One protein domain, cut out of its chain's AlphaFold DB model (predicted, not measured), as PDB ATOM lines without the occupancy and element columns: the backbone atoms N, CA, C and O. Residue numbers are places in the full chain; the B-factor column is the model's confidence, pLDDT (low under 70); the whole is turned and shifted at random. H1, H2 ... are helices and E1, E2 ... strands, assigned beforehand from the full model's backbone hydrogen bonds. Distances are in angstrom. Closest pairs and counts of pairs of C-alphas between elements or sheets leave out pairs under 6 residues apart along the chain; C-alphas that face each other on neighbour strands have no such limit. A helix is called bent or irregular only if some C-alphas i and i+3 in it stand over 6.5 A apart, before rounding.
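This is residues 3 to 131 of the 131 residues of an uncharacterized protein of bioreactor metagenome (UniProt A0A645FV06). A sandwich of two sheets fills one half of the long axis, and the helical hairpin of H4 and H5 makes the other end, with H6 between that hairpin and the sheets and the short helices H2 and H3 set apart from H4, H5 and H6 on a loop. The sheets are only partly face to face: the two-stranded sheet E3 E5 covers the E6 and E4 part of the four-stranded sheet, while H1 grazes that larger sheet near E1. The printed part has 129 residues, with six named helices and six named strands in the order H1 E1 E2 H2 H3 H4 H5 E3 E4 E5 H6 E6. The larger sheet's order is E1 - E2 - E6 - E4, and both sheets are antiparallel. The class is mixed, helices and strands; the whole is compact, with a radius of gyration of the C-alphas of 16.2 A, and elongated, spanning 50 by 30 by 21 A.

Start at inner strand E6, residues 124 to 130, and its antiparallel neighbour E2, residues 22 to 27, where N 25 and O 126 are 2.9 A apart, within hydrogen-bond range. E1, residues 16 to 18, makes a hairpin with E2, with N 17 and O 24 at 2.8 A. On the other side of E6 is edge strand E4, residues 94 to 98, with N 129 and O 96 at 2.8 A. In the second sheet, E3, residues 83 to 89, pairs with E5, residues 107 to 113, through N 86 and O 110 at 2.8 A. The parts of the two sheets that face each other are 10.9 A apart, centre to centre. Now look at H4, residues 60 to 71: its residues 64 to 68 touch H5, residues 75 to 80, in a helical hairpin, opposite ways at 37 degrees, only just a steep tilt, and the closest C-alphas, Leu 64 and Pro 76, are 5.4 A apart. H5 touches H6, residues 114 to 119, about perpendicular at 76 degrees, with C-alphas 79 and 114 closest at 6.3 A. H2, residues 40 to 43, and H3, residues 45 to 48, are close but not clearly touching, with C-alphas 42 and 48 closest at 6.4 A. H1, residues 3 to 9, is irregular, with C-alphas 6 and 9 at 7.5 A, and has 2 of 3 O i to N i+4 pairs within hydrogen-bond range. Every such pair is within range in H4, H5 and H6; H2 and H3 are too short for one.

Find C-alpha 3 at (80.187, -52.731, 17.503), where H1 begins. H4 runs 15.9 A from C-alpha 60 at (57.467, -31.480, 26.885). E3 is 19.4 A long, E5 20.4 A, and E6 21.0 A, ending at C-alpha 130, (83.785, -41.665, 4.655).

The two C-alphas farthest apart, Phe 69 and Gln 131, are 50.1 A apart. The printed part has no cut, and the long links are E2 to H2 and H3 to H4. Mean pLDDT of the printed part is 89.4; residues 3 to 11 are under 70.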
ATOM      1  N   LEU A   3      80.079 -53.597  16.314       55.81
ATOM      2  CA  LEU A   3      80.187 -52.731  17.503       55.81
ATOM      3  C   LEU A   3      78.947 -52.728  18.421       55.81
ATOM      4  O   LEU A   3      79.111 -52.745  19.626       55.81
ATOM      5  N   VAL A   4      77.718 -52.762  17.895       53.53
ATOM      6  CA  VAL A   4      76.492 -52.727  18.726       53.53
ATOM      7  C   VAL A   4      75.982 -54.102  19.145       53.53
ATOM      8  O   VAL A   4      75.491 -54.273  20.257       53.53
ATOM      9  N   SER A   5      76.132 -55.109  18.288       55.09
ATOM     10  CA  SER A   5      75.859 -56.501  18.663       55.09
ATOM     11  C   SER A   5      76.875 -57.024  19.686       55.09
ATOM     12  O   SER A   5      76.494 -57.796  20.561       55.09
ATOM     13  N   ASP A   6      78.120 -56.542  19.635       54.12
ATOM     14  CA  ASP A   6      79.174 -56.828  20.614       54.12
ATOM     15  C   ASP A   6      78.894 -56.131  21.959       54.12
ATOM     16  O   ASP A   6      79.294 -56.627  23.008       54.12
ATOM     17  N   LEU A   7      78.143 -55.021  21.939       60.00
ATOM     18  CA  LEU A   7      77.643 -54.311  23.125       60.00
ATOM     19  C   LEU A   7      76.303 -54.866  23.651       60.00
ATOM     20  O   LEU A   7      75.724 -54.294  24.567       60.00
ATOM     21  N   GLY A   8      75.806 -55.979  23.099       60.38
ATOM     22  CA  GLY A   8      74.686 -56.730  23.679       60.38
ATOM     23  C   GLY A   8      73.297 -56.466  23.088       60.38
ATOM     24  O   GLY A   8      72.350 -57.128  23.503       60.38
ATOM     25  N   ALA A   9      73.143 -55.599  22.081       61.91
ATOM     26  CA  ALA A   9      71.837 -55.333  21.445       61.91
ATOM     27  C   ALA A   9      71.289 -56.507  20.594       61.91
ATOM     28  O   ALA A   9      70.175 -56.448  20.073       61.91
ATOM     29  N   GLY A  10      72.069 -57.581  20.436       65.00
ATOM     30  CA  GLY A  10      71.713 -58.753  19.635       65.00
ATOM     31  C   GLY A  10      71.996 -58.590  18.136       65.00
ATOM     32  O   GLY A  10      72.309 -57.511  17.638       65.00
ATOM     33  N   ALA A  11      71.914 -59.699  17.395       69.00
ATOM     34  CA  ALA A  11      72.290 -59.751  15.975       69.00
ATOM     35  C   ALA A  11      71.315 -59.020  15.025       69.00
ATOM     36  O   ALA A  11      71.711 -58.666  13.918       69.00
ATOM     37  N   ASN A  12      70.072 -58.766  15.457       76.12
ATOM     38  CA  ASN A  12      69.008 -58.131  14.660       76.12
ATOM     39  C   ASN A  12      68.717 -56.679  15.086       76.12
ATOM     40  O   ASN A  12      67.608 -56.185  14.885       76.12
ATOM     41  N   GLN A  13      69.680 -56.011  15.720       85.25
ATOM     42  CA  GLN A  13      69.510 -54.628  16.159       85.25
ATOM     43  C   GLN A  13      69.338 -53.661  14.975       85.25
ATOM     44  O   GLN A  13      69.900 -53.878  13.899       85.25
ATOM     45  N   SER A  14      68.587 -52.580  15.185       88.25
ATOM     46  CA  SER A  14      68.335 -51.526  14.190       88.25
ATOM     47  C   SER A  14      68.841 -50.143  14.617       88.25
ATOM     48  O   SER A  14      68.604 -49.164  13.912       88.25
ATOM     49  N   LEU A  15      69.557 -50.061  15.744       89.06
ATOM     50  CA  LEU A  15      70.136 -48.831  16.288       89.06
ATOM     51  C   LEU A  15      71.256 -48.272  15.409       89.06
ATOM     52  O   LEU A  15      71.319 -47.066  15.174       89.06
ATOM     53  N   LEU A  16      72.151 -49.139  14.929       89.50
ATOM     54  CA  LEU A  16      73.285 -48.763  14.087       89.50
ATOM     55  C   LEU A  16      73.377 -49.652  12.852       89.50
ATOM     56  O   LEU A  16      73.534 -50.865  12.940       89.50
ATOM     57  N   THR A  17      73.359 -49.033  11.679       89.44
ATOM     58  CA  THR A  17      73.697 -49.688  10.411       89.44
ATOM     59  C   THR A  17      75.088 -49.234   9.996       89.44
ATOM     60  O   THR A  17      75.325 -48.032   9.880       89.44
ATOM     61  N   VAL A  18      76.011 -50.176   9.795       87.88
ATOM     62  CA  VAL A  18      77.392 -49.887   9.389       87.88
ATOM     63  C   VAL A  18      77.708 -50.656   8.114       87.88
ATOM     64  O   VAL A  18      77.750 -51.888   8.136       87.88
ATOM     65  N   ASP A  19      77.995 -49.927   7.037       87.62
ATOM     66  CA  ASP A  19      78.540 -50.496   5.804       87.62
ATOM     67  C   ASP A  19      80.047 -50.192   5.709       87.62
ATOM     68  O   ASP A  19      80.660 -49.644   6.626       87.62
ATOM     69  N   ALA A  20      80.691 -50.528   4.587       89.12
ATOM     70  CA  ALA A  20      82.135 -50.319   4.411       89.12
ATOM     71  C   ALA A  20      82.580 -48.845   4.541       89.12
ATOM     72  O   ALA A  20      83.736 -48.573   4.868       89.12
ATOM     73  N   ARG A  21      81.675 -47.904   4.248       94.25
ATOM     74  CA  ARG A  21      81.949 -46.464   4.117       94.25
ATOM     75  C   ARG A  21      80.897 -45.570   4.765       94.25
ATOM     76  O   ARG A  21      80.880 -44.367   4.516       94.25
ATOM     77  N   SER A  22      79.980 -46.142   5.532       93.94
ATOM     78  CA  SER A  22      78.858 -45.411   6.108       93.94
ATOM     79  C   SER A  22      78.489 -45.958   7.477       93.94
ATOM     80  O   SER A  22      78.624 -47.149   7.762       93.94
ATOM     81  N   LEU A  23      77.995 -45.062   8.318       93.62
ATOM     82  CA  LEU A  23      77.358 -45.375   9.581       93.62
ATOM     83  C   LEU A  23      76.072 -44.563   9.658       93.62
ATOM     84  O   LEU A  23      76.077 -43.350   9.442       93.62
ATOM     85  N   LYS A  24      74.970 -45.235   9.971       94.44
ATOM     86  CA  LYS A  24      73.678 -44.617  10.244       94.44
ATOM     87  C   LYS A  24      73.215 -45.028  11.628       94.44
ATOM     88  O   LYS A  24      73.147 -46.220  11.915       94.44
ATOM     89  N   PHE A  25      72.863 -44.045  12.439       93.31
ATOM     90  CA  PHE A  25      72.195 -44.238  13.715       93.31
ATOM     91  C   PHE A  25      70.711 -43.915  13.576       93.31
ATOM     92  O   PHE A  25      70.337 -42.936  12.918       93.31
ATOM     93  N   PHE A  26      69.871 -44.737  14.188       94.56
ATOM     94  CA  PHE A  26      68.433 -44.538  14.221       94.56
ATOM     95  C   PHE A  26      67.871 -45.075  15.535       94.56
ATOM     96  O   PHE A  26      67.885 -46.281  15.768       94.56
ATOM     97  N   LEU A  27      67.368 -44.179  16.373       93.38
ATOM     98  CA  LEU A  27      66.699 -44.502  17.623       93.38
ATOM     99  C   LEU A  27      65.241 -44.050  17.547       93.38
ATOM    100  O   LEU A  27      64.965 -42.891  17.254       93.38
ATOM    101  N   SER A  28      64.321 -44.961  17.835       94.81
ATOM    102  CA  SER A  28      62.891 -44.703  17.983       94.81
ATOM    103  C   SER A  28      62.329 -45.552  19.121       94.81
ATOM    104  O   SER A  28      62.995 -46.458  19.625       94.81
ATOM    105  N   MET A  29      61.077 -45.305  19.509       92.44
ATOM    106  CA  MET A  29      60.396 -46.139  20.506       92.44
ATOM    107  C   MET A  29      60.383 -47.631  20.135       92.44
ATOM    108  O   MET A  29      60.521 -48.480  21.013       92.44
ATOM    109  N   ASP A  30      60.321 -47.959  18.840       92.31
ATOM    110  CA  ASP A  30      60.306 -49.347  18.362       92.31
ATOM    111  C   ASP A  30      61.592 -50.108  18.704       92.31
ATOM    112  O   ASP A  30      61.559 -51.323  18.905       92.31
ATOM    113  N   ASN A  31      62.735 -49.417  18.760       91.38
ATOM    114  CA  ASN A  31      64.039 -50.030  19.008       91.38
ATOM    115  C   ASN A  31      64.729 -49.548  20.293       91.38
ATOM    116  O   ASN A  31      65.831 -50.009  20.587       91.38
ATOM    117  N   TYR A  32      64.071 -48.713  21.102       91.00
ATOM    118  CA  TYR A  32      64.601 -48.194  22.367       91.00
ATOM    119  C   TYR A  32      65.080 -49.298  23.320       91.00
ATOM    120  O   TYR A  32      66.167 -49.213  23.889       91.00
ATOM    121  N   HIS A  33      64.323 -50.393  23.425       87.75
ATOM    122  CA  HIS A  33      64.670 -51.551  24.257       87.75
ATOM    123  C   HIS A  33      66.043 -52.167  23.917       87.75
ATOM    124  O   HIS A  33      66.653 -52.822  24.758       87.75
ATOM    125  N   GLN A  34      66.555 -51.947  22.702       88.56
ATOM    126  CA  GLN A  34      67.862 -52.443  22.266       88.56
ATOM    127  C   GLN A  34      69.031 -51.638  22.856       88.56
ATOM    128  O   GLN A  34      70.160 -52.127  22.841       88.56
ATOM    129  N   LEU A  35      68.789 -50.429  23.387       86.50
ATOM    130  CA  LEU A  35      69.811 -49.625  24.073       86.50
ATOM    131  C   LEU A  35      70.067 -50.084  25.504       86.50
ATOM    132  O   LEU A  35      71.177 -49.916  25.995       86.50
ATOM    133  N   VAL A  36      69.071 -50.671  26.163       81.81
ATOM    134  CA  VAL A  36      69.158 -51.141  27.553       81.81
ATOM    135  C   VAL A  36      70.379 -52.043  27.814       81.81
ATOM    136  O   VAL A  36      71.111 -51.770  28.764       81.81
ATOM    137  N   PRO A  37      70.694 -53.066  26.987       80.38
ATOM    138  CA  PRO A  37      71.903 -53.870  27.194       80.38
ATOM    139  C   PRO A  37      73.210 -53.096  26.955       80.38
ATOM    140  O   PRO A  37      74.236 -53.450  27.529       80.38
ATOM    141  N   VAL A  38      73.178 -52.043  26.132       80.69
ATOM    142  CA  VAL A  38      74.346 -51.206  25.807       80.69
ATOM    143  C   VAL A  38      74.615 -50.179  26.909       80.69
ATOM    144  O   VAL A  38      75.765 -49.837  27.183       80.69
ATOM    145  N   ILE A  39      73.553 -49.681  27.540       83.06
ATOM    146  CA  ILE A  39      73.578 -48.625  28.547       83.06
ATOM    147  C   ILE A  39      72.822 -49.131  29.788       83.06
ATOM    148  O   ILE A  39      71.632 -48.849  29.944       83.06
ATOM    149  N   PRO A  40      73.494 -49.866  30.698       75.94
ATOM    150  CA  PRO A  40      72.826 -50.600  31.775       75.94
ATOM    151  C   PRO A  40      72.004 -49.746  32.743       75.94
ATOM    152  O   PRO A  40      71.045 -50.247  33.316       75.94
ATOM    153  N   PHE A  41      72.340 -48.463  32.926       82.38
ATOM    154  CA  PHE A  41      71.569 -47.589  33.818       82.38
ATOM    155  C   PHE A  41      70.148 -47.316  33.300       82.38
ATOM    156  O   PHE A  41      69.284 -46.961  34.091       82.38
ATOM    157  N   LEU A  42      69.879 -47.516  32.000       84.25
ATOM    158  CA  LEU A  42      68.523 -47.412  31.453       84.25
ATOM    159  C   LEU A  42      67.589 -48.510  31.988       84.25
ATOM    160  O   LEU A  42      66.378 -48.367  31.876       84.25
ATOM    161  N   ALA A  43      68.139 -49.595  32.548       79.81
ATOM    162  CA  ALA A  43      67.381 -50.666  33.199       79.81
ATOM    163  C   ALA A  43      67.112 -50.403  34.691       79.81
ATOM    164  O   ALA A  43      66.487 -51.235  35.345       79.81
ATOM    165  N   ASP A  44      67.653 -49.323  35.260       85.69
ATOM    166  CA  ASP A  44      67.448 -48.999  36.670       85.69
ATOM    167  C   ASP A  44      65.996 -48.552  36.876       85.69
ATOM    168  O   ASP A  44      65.551 -47.608  36.225       85.69
ATOM    169  N   GLU A  45      65.266 -49.200  37.786       82.69
ATOM    170  CA  GLU A  45      63.864 -48.868  38.094       82.69
ATOM    171  C   GLU A  45      63.697 -47.394  38.499       82.69
ATOM    172  O   GLU A  45      62.673 -46.775  38.207       82.69
ATOM    173  N   ASN A  46      64.722 -46.798  39.125       82.31
ATOM    174  CA  ASN A  46      64.702 -45.384  39.482       82.31
ATOM    175  C   ASN A  46      64.837 -44.484  38.252       82.31
ATOM    176  O   ASN A  46      64.365 -43.357  38.294       82.31
ATOM    177  N   PHE A  47      65.487 -44.943  37.179       83.12
ATOM    178  CA  PHE A  47      65.599 -44.192  35.928       83.12
ATOM    179  C   PHE A  47      64.413 -44.455  34.994       83.12
ATOM    180  O   PHE A  47      63.989 -43.554  34.273       83.12
ATOM    181  N   GLU A  48      63.858 -45.668  35.018       81.75
ATOM    182  CA  GLU A  48      62.821 -46.117  34.088       81.75
ATOM    183  C   GLU A  48      61.609 -45.172  34.078       81.75
ATOM    184  O   GLU A  48      61.143 -44.793  33.005       81.75
ATOM    185  N   ALA A  49      61.181 -44.701  35.255       84.12
ATOM    186  CA  ALA A  49      60.073 -43.753  35.416       84.12
ATOM    187  C   ALA A  49      60.284 -42.406  34.691       84.12
ATOM    188  O   ALA A  49      59.319 -41.741  34.314       84.12
ATOM    189  N   PHE A  50      61.538 -42.007  34.470       87.56
ATOM    190  CA  PHE A  50      61.905 -40.800  33.727       87.56
ATOM    191  C   PHE A  50      62.123 -41.071  32.233       87.56
ATOM    192  O   PHE A  50      62.191 -40.144  31.431       87.56
ATOM    193  N   GLY A  51      62.252 -42.336  31.839       88.44
ATOM    194  CA  GLY A  51      62.502 -42.729  30.461       88.44
ATOM    195  C   GLY A  51      61.272 -42.611  29.551       88.44
ATOM    196  O   GLY A  51      60.135 -42.473  30.012       88.44
ATOM    197  N   PRO A  52      61.470 -42.756  28.232       90.19
ATOM    198  CA  PRO A  52      60.420 -42.553  27.236       90.19
ATOM    199  C   PRO A  52      59.304 -43.602  27.274       90.19
ATOM    200  O   PRO A  52      58.209 -43.356  26.780       90.19
ATOM    201  N   VAL A  53      59.537 -44.760  27.902       89.25
ATOM    202  CA  VAL A  53      58.525 -45.820  28.050       89.25
ATOM    203  C   VAL A  53      57.347 -45.364  28.915       89.25
ATOM    204  O   VAL A  53      56.199 -45.586  28.536       89.25
ATOM    205  N   TYR A  54      57.606 -44.698  30.043       87.25
ATOM    206  CA  TYR A  54      56.549 -44.216  30.944       87.25
ATOM    207  C   TYR A  54      55.961 -42.872  30.512       87.25
ATOM    208  O   TYR A  54      54.838 -42.542  30.886       87.25
ATOM    209  N   ASN A  55      56.703 -42.122  29.700       87.81
ATOM    210  CA  ASN A  55      56.376 -40.751  29.319       87.81
ATOM    211  C   ASN A  55      55.863 -40.641  27.877       87.81
ATOM    212  O   ASN A  55      55.778 -39.550  27.310       87.81
ATOM    213  N   GLN A  56      55.500 -41.775  27.274       85.06
ATOM    214  CA  GLN A  56      55.060 -41.831  25.891       85.06
ATOM    215  C   GLN A  56      53.785 -41.003  25.678       85.06
ATOM    216  O   GLN A  56      52.740 -41.256  26.276       85.06
ATOM    217  N   GLY A  57      53.864 -40.041  24.759       85.81
ATOM    218  CA  GLY A  57      52.735 -39.186  24.393       85.81
ATOM    219  C   GLY A  57      52.506 -37.994  25.325       85.81
ATOM    220  O   GLY A  57      51.572 -37.233  25.075       85.81
ATOM    221  N   LEU A  58      53.347 -37.803  26.347       90.81
ATOM    222  CA  LEU A  58      53.377 -36.549  27.096       90.81
ATOM    223  C   LEU A  58      53.950 -35.426  26.233       90.81
ATOM    224  O   LEU A  58      54.845 -35.644  25.410       90.81
ATOM    225  N   SER A  59      53.442 -34.211  26.438       93.31
ATOM    226  CA  SER A  59      54.109 -33.025  25.914       93.31
ATOM    227  C   SER A  59      55.349 -32.707  26.750       93.31
ATOM    228  O   SER A  59      55.448 -33.086  27.917       93.31
ATOM    229  N   GLU A  60      56.290 -31.969  26.164       93.12
ATOM    230  CA  GLU A  60      57.467 -31.480  26.885       93.12
ATOM    231  C   GLU A  60      57.088 -30.669  28.131       93.12
ATOM    232  O   GLU A  60      57.669 -30.873  29.194       93.12
ATOM    233  N   ALA A  61      56.063 -29.818  28.036       93.56
ATOM    234  CA  ALA A  61      55.589 -29.027  29.166       93.56
ATOM    235  C   ALA A  61      55.059 -29.909  30.308       93.56
ATOM    236  O   ALA A  61      55.443 -29.705  31.459       93.56
ATOM    237  N   ASP A  62      54.235 -30.915  29.987       93.69
ATOM    238  CA  ASP A  62      53.678 -31.831  30.992       93.69
ATOM    239  C   ASP A  62      54.786 -32.657  31.663       93.69
ATOM    240  O   ASP A  62      54.770 -32.882  32.876       93.69
ATOM    241  N   TYR A  63      55.785 -33.082  30.883       94.19
ATOM    242  CA  TYR A  63      56.941 -33.801  31.408       94.19
ATOM    243  C   TYR A  63      57.758 -32.933  32.369       94.19
ATOM    244  O   TYR A  63      58.082 -33.366  33.474       94.19
ATOM    245  N   LEU A  64      58.065 -31.690  31.992       93.62
ATOM    246  CA  LEU A  64      58.821 -30.772  32.845       93.62
ATOM    247  C   LEU A  64      58.045 -30.388  34.115       93.62
ATOM    248  O   LEU A  64      58.653 -30.250  35.177       93.62
ATOM    249  N   GLU A  65      56.716 -30.284  34.056       93.06
ATOM    250  CA  GLU A  65      55.880 -30.090  35.246       93.06
ATOM    251  C   GLU A  65      55.993 -31.280  36.212       93.06
ATOM    252  O   GLU A  65      56.232 -31.096  37.411       93.06
ATOM    253  N   MET A  66      55.922 -32.506  35.686       92.06
ATOM    254  CA  MET A  66      56.117 -33.727  36.469       92.06
ATOM    255  C   MET A  66      57.522 -33.779  37.098       92.06
ATOM    256  O   MET A  66      57.668 -34.118  38.274       92.06
ATOM    257  N   ILE A  67      58.558 -33.389  36.350       92.56
ATOM    258  CA  ILE A  67      59.933 -33.300  36.864       92.56
ATOM    259  C   ILE A  67      60.045 -32.269  37.982       92.56
ATOM    260  O   ILE A  67      60.657 -32.564  39.008       92.56
ATOM    261  N   SER A  68      59.444 -31.091  37.817       92.75
ATOM    262  CA  SER A  68      59.420 -30.053  38.853       92.75
ATOM    263  C   SER A  68      58.794 -30.572  40.149       92.75
ATOM    264  O   SER A  68      59.316 -30.343  41.240       92.75
ATOM    265  N   PHE A  69      57.718 -31.357  40.042       90.44
ATOM    266  CA  PHE A  69      57.078 -31.977  41.199       90.44
ATOM    267  C   PHE A  69      57.967 -33.023  41.894       90.44
ATOM    268  O   PHE A  69      57.990 -33.091  43.123       90.44
ATOM    269  N   MET A  70      58.703 -33.837  41.131       88.69
ATOM    270  CA  MET A  70      59.523 -34.926  41.683       88.69
ATOM    271  C   MET A  70      60.892 -34.472  42.204       88.69
ATOM    272  O   MET A  70      61.353 -34.977  43.226       88.69
ATOM    273  N   LEU A  71      61.557 -33.562  41.490       87.56
ATOM    274  CA  LEU A  71      62.947 -33.156  41.738       87.56
ATOM    275  C   LEU A  71      63.074 -31.709  42.241       87.56
ATOM    276  O   LEU A  71      64.173 -31.279  42.588       87.56
ATOM    277  N   GLY A  72      61.966 -30.969  42.319       91.94
ATOM    278  CA  GLY A  72      61.941 -29.552  42.677       91.94
ATOM    279  C   GLY A  72      62.211 -28.622  41.491       91.94
ATOM    280  O   GLY A  72      62.481 -29.055  40.371       91.94
ATOM    281  N   GLU A  73      62.174 -27.314  41.755       90.88
ATOM    282  CA  GLU A  73      62.240 -26.254  40.732       90.88
ATOM    283  C   GLU A  73      63.552 -26.233  39.920       90.88
ATOM    284  O   GLU A  73      63.598 -25.662  38.833       90.88
ATOM    285  N   GLU A  74      64.619 -26.871  40.412       91.50
ATOM    286  CA  GLU A  74      65.910 -26.970  39.713       91.50
ATOM    287  C   GLU A  74      65.956 -28.105  38.673       91.50
ATOM    288  O   GLU A  74      66.827 -28.106  37.800       91.50
ATOM    289  N   GLY A  75      65.017 -29.055  38.731       90.38
ATOM    290  CA  GLY A  75      64.966 -30.210  37.833       90.38
ATOM    291  C   GLY A  75      64.763 -29.837  36.358       90.38
ATOM    292  O   GLY A  75      65.593 -30.224  35.530       90.38
ATOM    293  N   PRO A  76      63.708 -29.075  36.003       93.81
ATOM    294  CA  PRO A  76      63.447 -28.708  34.612       93.81
ATOM    295  C   PRO A  76      64.617 -27.953  33.957       93.81
ATOM    296  O   PRO A  76      65.093 -28.422  32.921       93.81
ATOM    297  N   PRO A  77      65.191 -26.896  34.576       93.81
ATOM    298  CA  PRO A  77      66.348 -26.208  34.003       93.81
ATOM    299  C   PRO A  77      67.558 -27.124  33.791       93.81
ATOM    300  O   PRO A  77      68.290 -26.958  32.815       93.81
ATOM    301  N   ALA A  78      67.782 -28.098  34.680       92.94
ATOM    302  CA  ALA A  78      68.875 -29.052  34.527       92.94
ATOM    303  C   ALA A  78      68.681 -29.964  33.303       92.94
ATOM    304  O   ALA A  78      69.653 -30.254  32.602       92.94
ATOM    305  N   ILE A  79      67.445 -30.391  33.011       93.00
ATOM    306  CA  ILE A  79      67.132 -31.204  31.824       93.00
ATOM    307  C   ILE A  79      67.246 -30.373  30.546       93.00
ATOM    308  O   ILE A  79      67.902 -30.809  29.602       93.00
ATOM    309  N   GLU A  80      66.668 -29.171  30.528       93.31
ATOM    310  CA  GLU A  80      66.692 -28.266  29.369       93.31
ATOM    311  C   GLU A  80      68.122 -27.879  28.956       93.31
ATOM    312  O   GLU A  80      68.414 -27.684  27.776       93.31
ATOM    313  N   GLN A  81      69.036 -27.784  29.924       95.00
ATOM    314  CA  GLN A  81      70.446 -27.454  29.686       95.00
ATOM    315  C   GLN A  81      71.321 -28.685  29.409       95.00
ATOM    316  O   GLN A  81      72.514 -28.542  29.123       95.00
ATOM    317  N   SER A  82      70.756 -29.891  29.487       95.31
ATOM    318  CA  SER A  82      71.480 -31.143  29.289       95.31
ATOM    319  C   SER A  82      71.397 -31.628  27.844       95.31
ATOM    320  O   SER A  82      70.347 -31.608  27.207       95.31
ATOM    321  N   PHE A  83      72.521 -32.136  27.340       96.00
ATOM    322  CA  PHE A  83      72.647 -32.647  25.977       96.00
ATOM    323  C   PHE A  83      73.350 -33.998  25.976       96.00
ATOM    324  O   PHE A  83      74.361 -34.191  26.658       96.00
ATOM    325  N   ILE A  84      72.871 -34.913  25.138       93.31
ATOM    326  CA  ILE A  84      73.583 -36.149  24.828       93.31
ATOM    327  C   ILE A  84      74.438 -35.886  23.593       93.31
ATOM    328  O   ILE A  84      73.948 -35.426  22.563       93.31
ATOM    329  N   THR A  85      75.735 -36.174  23.695       95.12
ATOM    330  CA  THR A  85      76.687 -35.960  22.600       95.12
ATOM    331  C   THR A  85      77.353 -37.270  22.207       95.12
ATOM    332  O   THR A  85      78.036 -37.905  23.007       95.12
ATOM    333  N   LEU A  86      77.180 -37.649  20.945       92.06
ATOM    334  CA  LEU A  86      77.808 -38.800  20.315       92.06
ATOM    335  C   LEU A  86      78.948 -38.316  19.421       92.06
ATOM    336  O   LEU A  86      78.741 -37.550  18.478       92.06
ATOM    337  N   ARG A  87      80.165 -38.784  19.704       95.00
ATOM    338  CA  ARG A  87      81.353 -38.508  18.894       95.00
ATOM    339  C   ARG A  87      81.788 -39.776  18.175       95.00
ATOM    340  O   ARG A  87      81.971 -40.812  18.804       95.00
ATOM    341  N   ILE A  88      81.955 -39.673  16.861       93.12
ATOM    342  CA  ILE A  88      82.311 -40.790  15.989       93.12
ATOM    343  C   ILE A  88      83.646 -40.497  15.315       93.12
ATOM    344  O   ILE A  88      83.803 -39.482  14.630       93.12
ATOM    345  N   GLU A  89      84.591 -41.417  15.488       95.12
ATOM    346  CA  GLU A  89      85.839 -41.463  14.732       95.12
ATOM    347  C   GLU A  89      85.672 -42.409  13.544       95.12
ATOM    348  O   GLU A  89      85.327 -43.580  13.695       95.12
ATOM    349  N   THR A  90      85.876 -41.879  12.341       93.94
ATOM    350  CA  THR A  90      85.691 -42.617  11.087       93.94
ATOM    351  C   THR A  90      87.026 -43.172  10.568       93.94
ATOM    352  O   THR A  90      88.059 -42.504  10.693       93.94
ATOM    353  N   PRO A  91      87.036 -44.371   9.947       93.75
ATOM    354  CA  PRO A  91      88.259 -44.985   9.416       93.75
ATOM    355  C   PRO A  91      88.976 -44.159   8.336       93.75
ATOM    356  O   PRO A  91      90.182 -44.298   8.153       93.75
ATOM    357  N   GLY A  92      88.242 -43.304   7.622       94.50
ATOM    358  CA  GLY A  92      88.755 -42.443   6.560       94.50
ATOM    359  C   GLY A  92      88.149 -41.038   6.617       94.50
ATOM    360  O   GLY A  92      87.272 -40.778   7.438       94.50
ATOM    361  N   PRO A  93      88.591 -40.111   5.753       97.00
ATOM    362  CA  PRO A  93      88.050 -38.757   5.723       97.00
ATOM    363  C   PRO A  93      86.537 -38.733   5.466       97.00
ATOM    364  O   PRO A  93      86.055 -39.325   4.501       97.00
ATOM    365  N   ILE A  94      85.800 -37.990   6.294       97.50
ATOM    366  CA  ILE A  94      84.353 -37.789   6.177       97.50
ATOM    367  C   ILE A  94      84.040 -37.039   4.883       97.50
ATOM    368  O   ILE A  94      84.529 -35.918   4.680       97.50
ATOM    369  N   THR A  95      83.177 -37.628   4.061       96.94
ATOM    370  CA  THR A  95      82.705 -37.084   2.780       96.94
ATOM    371  C   THR A  95      81.330 -36.438   2.901       96.94
ATOM    372  O   THR A  95      81.081 -35.401   2.289       96.94
ATOM    373  N   THR A  96      80.423 -37.026   3.681       96.31
ATOM    374  CA  THR A  96      79.035 -36.561   3.831       96.31
ATOM    375  C   THR A  96      78.520 -36.917   5.221       96.31
ATOM    376  O   THR A  96      78.908 -37.938   5.782       96.31
ATOM    377  N   PHE A  97      77.667 -36.072   5.800       96.75
ATOM    378  CA  PHE A  97      77.022 -36.329   7.087       96.75
ATOM    379  C   PHE A  97      75.664 -35.623   7.180       96.75
ATOM    380  O   PHE A  97      75.419 -34.653   6.461       96.75
ATOM    381  N   THR A  98      74.796 -36.093   8.077       96.75
ATOM    382  CA  THR A  98      73.490 -35.492   8.398       96.75
ATOM    383  C   THR A  98      73.249 -35.500   9.902       96.75
ATOM    384  O   THR A  98      73.693 -36.415  10.585       96.75
ATOM    385  N   GLY A  99      72.512 -34.509  10.413       93.19
ATOM    386  CA  GLY A  99      72.068 -34.440  11.814       93.19
ATOM    387  C   GLY A  99      73.051 -33.770  12.778       93.19
ATOM    388  O   GLY A  99      72.630 -33.237  13.792       93.19
ATOM    389  N   GLY A 100      74.346 -33.733  12.467       94.19
ATOM    390  CA  GLY A 100      75.380 -33.169  13.343       94.19
ATOM    391  C   GLY A 100      76.409 -32.342  12.586       94.19
ATOM    392  O   GLY A 100      76.108 -31.745  11.554       94.19
ATOM    393  N   LYS A 101      77.641 -32.301  13.093       96.00
ATOM    394  CA  LYS A 101      78.726 -31.470  12.558       96.00
ATOM    395  C   LYS A 101      80.039 -32.240  12.451       96.00
ATOM    396  O   LYS A 101      80.378 -33.080  13.280       96.00
ATOM    397  N   LYS A 102      80.820 -31.905  11.426       96.38
ATOM    398  CA  LYS A 102      82.197 -32.381  11.258       96.38
ATOM    399  C   LYS A 102      83.142 -31.534  12.115       96.38
ATOM    400  O   LYS A 102      83.214 -30.324  11.926       96.38
ATOM    401  N   ILE A 103      83.860 -32.173  13.037       97.38
ATOM    402  CA  ILE A 103      84.839 -31.526  13.928       97.38
ATOM    403  C   ILE A 103      86.232 -31.507  13.291       97.38
ATOM    404  O   ILE A 103      86.966 -30.530  13.416       97.38
ATOM    405  N   SER A 104      86.602 -32.578  12.588       96.06
ATOM    406  CA  SER A 104      87.877 -32.692  11.867       96.06
ATOM    407  C   SER A 104      87.718 -33.567  10.622       96.06
ATOM    408  O   SER A 104      86.605 -33.973  10.293       96.06
ATOM    409  N   SER A 105      88.803 -33.878   9.901       95.69
ATOM    410  CA  SER A 105      88.732 -34.724   8.701       95.69
ATOM    411  C   SER A 105      88.025 -36.056   8.952       95.69
ATOM    412  O   SER A 105      87.272 -36.475   8.079       95.69
ATOM    413  N   ASN A 106      88.208 -36.656  10.133       96.44
ATOM    414  CA  ASN A 106      87.726 -37.998  10.471       96.44
ATOM    415  C   ASN A 106      86.823 -38.024  11.717       96.44
ATOM    416  O   ASN A 106      86.361 -39.097  12.096       96.44
ATOM    417  N   VAL A 107      86.567 -36.878  12.359       97.12
ATOM    418  CA  VAL A 107      85.744 -36.796  13.576       97.12
ATOM    419  C   VAL A 107      84.428 -36.092  13.278       97.12
ATOM    420  O   VAL A 107      84.409 -34.955  12.795       97.12
ATOM    421  N   TYR A 108      83.335 -36.762  13.615       96.88
ATOM    422  CA  TYR A 108      81.972 -36.255  13.534       96.88
ATOM    423  C   TYR A 108      81.349 -36.204  14.935       96.88
ATOM    424  O   TYR A 108      81.619 -37.064  15.773       96.88
ATOM    425  N   GLU A 109      80.530 -35.191  15.193       97.75
ATOM    426  CA  GLU A 109      79.828 -34.996  16.458       97.75
ATOM    427  C   GLU A 109      78.342 -34.754  16.193       97.75
ATOM    428  O   GLU A 109      77.968 -33.865  15.424       97.75
ATOM    429  N   PHE A 110      77.502 -35.538  16.857       96.94
ATOM    430  CA  PHE A 110      76.059 -35.375  16.893       96.94
ATOM    431  C   PHE A 110      75.644 -35.063  18.325       96.94
ATOM    432  O   PHE A 110      76.042 -35.774  19.244       96.94
ATOM    433  N   SER A 111      74.885 -33.992  18.524       96.81
ATOM    434  CA  SER A 111      74.444 -33.551  19.845       96.81
ATOM    435  C   SER A 111      72.966 -33.211  19.775       96.81
ATOM    436  O   SER A 111      72.546 -32.549  18.825       96.81
ATOM    437  N   PHE A 112      72.197 -33.688  20.746       95.62
ATOM    438  CA  PHE A 112      70.760 -33.455  20.835       95.62
ATOM    439  C   PHE A 112      70.345 -33.257  22.305       95.62
ATOM    440  O   PHE A 112      71.029 -33.773  23.201       95.62
ATOM    441  N   PRO A 113      69.284 -32.476  22.570       96.44
ATOM    442  CA  PRO A 113      68.750 -32.257  23.912       96.44
ATOM    443  C   PRO A 113      68.439 -33.563  24.647       96.44
ATOM    444  O   PRO A 113      67.946 -34.524  24.057       96.44
ATOM    445  N   LEU A 114      68.684 -33.598  25.958       95.00
ATOM    446  CA  LEU A 114      68.327 -34.752  26.783       95.00
ATOM    447  C   LEU A 114      66.807 -35.003  26.768       95.00
ATOM    448  O   LEU A 114      66.382 -36.156  26.738       95.00
ATOM    449  N   ILE A 115      66.003 -33.937  26.740       94.44
ATOM    450  CA  ILE A 115      64.539 -34.022  26.713       94.44
ATOM    451  C   ILE A 115      64.013 -34.810  25.503       94.44
ATOM    452  O   ILE A 115      63.128 -35.650  25.665       94.44
ATOM    453  N   ASP A 116      64.637 -34.659  24.331       94.50
ATOM    454  CA  ASP A 116      64.260 -35.396  23.118       94.50
ATOM    455  C   ASP A 116      64.420 -36.909  23.301       94.50
ATOM    456  O   ASP A 116      63.649 -37.691  22.753       94.50
ATOM    457  N   PHE A 117      65.398 -37.347  24.099       93.81
ATOM    458  CA  PHE A 117      65.588 -38.761  24.427       93.81
ATOM    459  C   PHE A 117      64.647 -39.261  25.515       93.81
ATOM    460  O   PHE A 117      64.196 -40.404  25.445       93.81
ATOM    461  N   LEU A 118      64.366 -38.426  26.516       92.62
ATOM    462  CA  LEU A 118      63.468 -38.774  27.618       92.62
ATOM    463  C   LEU A 118      62.014 -38.886  27.156       92.62
ATOM    464  O   LEU A 118      61.276 -39.692  27.708       92.62
ATOM    465  N   LEU A 119      61.615 -38.135  26.128       93.69
ATOM    466  CA  LEU A 119      60.290 -38.247  25.511       93.69
ATOM    467  C   LEU A 119      60.273 -39.205  24.322       93.69
ATOM    468  O   LEU A 119      59.293 -39.917  24.115       93.69
ATOM    469  N   LEU A 120      61.340 -39.190  23.516       94.56
ATOM    470  CA  LEU A 120      61.478 -39.934  22.260       94.56
ATOM    471  C   LEU A 120      60.233 -39.836  21.358       94.56
ATOM    472  O   LEU A 120      59.815 -40.809  20.726       94.56
ATOM    473  N   ALA A 121      59.634 -38.641  21.313       91.88
ATOM    474  CA  ALA A 121      58.438 -38.355  20.524       91.88
ATOM    475  C   ALA A 121      58.716 -38.427  19.013       91.88
ATOM    476  O   ALA A 121      57.863 -38.867  18.241       91.88
ATOM    477  N   GLU A 122      59.930 -38.048  18.602       92.75
ATOM    478  CA  GLU A 122      60.428 -38.183  17.235       92.75
ATOM    479  C   GLU A 122      61.695 -39.054  17.191       92.75
ATOM    480  O   GLU A 122      62.476 -39.066  18.147       92.75
ATOM    481  N   PRO A 123      61.944 -39.787  16.088       94.94
ATOM    482  CA  PRO A 123      63.153 -40.587  15.965       94.94
ATOM    483  C   PRO A 123      64.426 -39.736  15.934       94.94
ATOM    484  O   PRO A 123      64.573 -38.824  15.118       94.94
ATOM    485  N   ILE A 124      65.412 -40.122  16.740       96.25
ATOM    486  CA  ILE A 124      66.734 -39.499  16.767       96.25
ATOM    487  C   ILE A 124      67.618 -40.215  15.746       96.25
ATOM    488  O   ILE A 124      67.889 -41.414  15.853       96.25
ATOM    489  N   THR A 125      68.088 -39.491  14.730       96.31
ATOM    490  CA  THR A 125      68.864 -40.093  13.641       96.31
ATOM    491  C   THR A 125      70.014 -39.217  13.169       96.31
ATOM    492  O   THR A 125      69.917 -37.994  13.094       96.31
ATOM    493  N   PHE A 126      71.108 -39.870  12.790       96.25
ATOM    494  CA  PHE A 126      72.193 -39.242  12.052       96.25
ATOM    495  C   PHE A 126      72.816 -40.230  11.073       96.25
ATOM    496  O   PHE A 126      72.675 -41.450  11.202       96.25
ATOM    497  N   SER A 127      73.544 -39.703  10.095       96.31
ATOM    498  CA  SER A 127      74.374 -40.523   9.220       96.31
ATOM    499  C   SER A 127      75.709 -39.854   8.943       96.31
ATOM    500  O   SER A 127      75.807 -38.628   8.912       96.31
ATOM    501  N   VAL A 128      76.742 -40.662   8.743       96.94
ATOM    502  CA  VAL A 128      78.079 -40.212   8.357       96.94
ATOM    503  C   VAL A 128      78.660 -41.177   7.332       96.94
ATOM    504  O   VAL A 128      78.486 -42.391   7.437       96.94
ATOM    505  N   GLN A 129      79.332 -40.634   6.323       96.75
ATOM    506  CA  GLN A 129      80.009 -41.368   5.261       96.75
ATOM    507  C   GLN A 129      81.473 -40.939   5.166       96.75
ATOM    508  O   GLN A 129      81.799 -39.772   5.403       96.75
ATOM    509  N   TRP A 130      82.343 -41.875   4.798       96.94
ATOM    510  CA  TRP A 130      83.785 -41.665   4.655       96.94
ATOM    511  C   TRP A 130      84.351 -42.331   3.392       96.94
ATOM    512  O   TRP A 130      83.665 -43.100   2.715       96.94
ATOM    513  N   GLN A 131      85.593 -41.981   3.043       94.00
ATOM    514  CA  GLN A 131      86.325 -42.548   1.895       94.00
ATOM    515  C   GLN A 131      86.798 -43.986   2.126       94.00
ATOM    516  O   GLN A 131      87.227 -44.294   3.256       94.00
TER     517      GLN A 131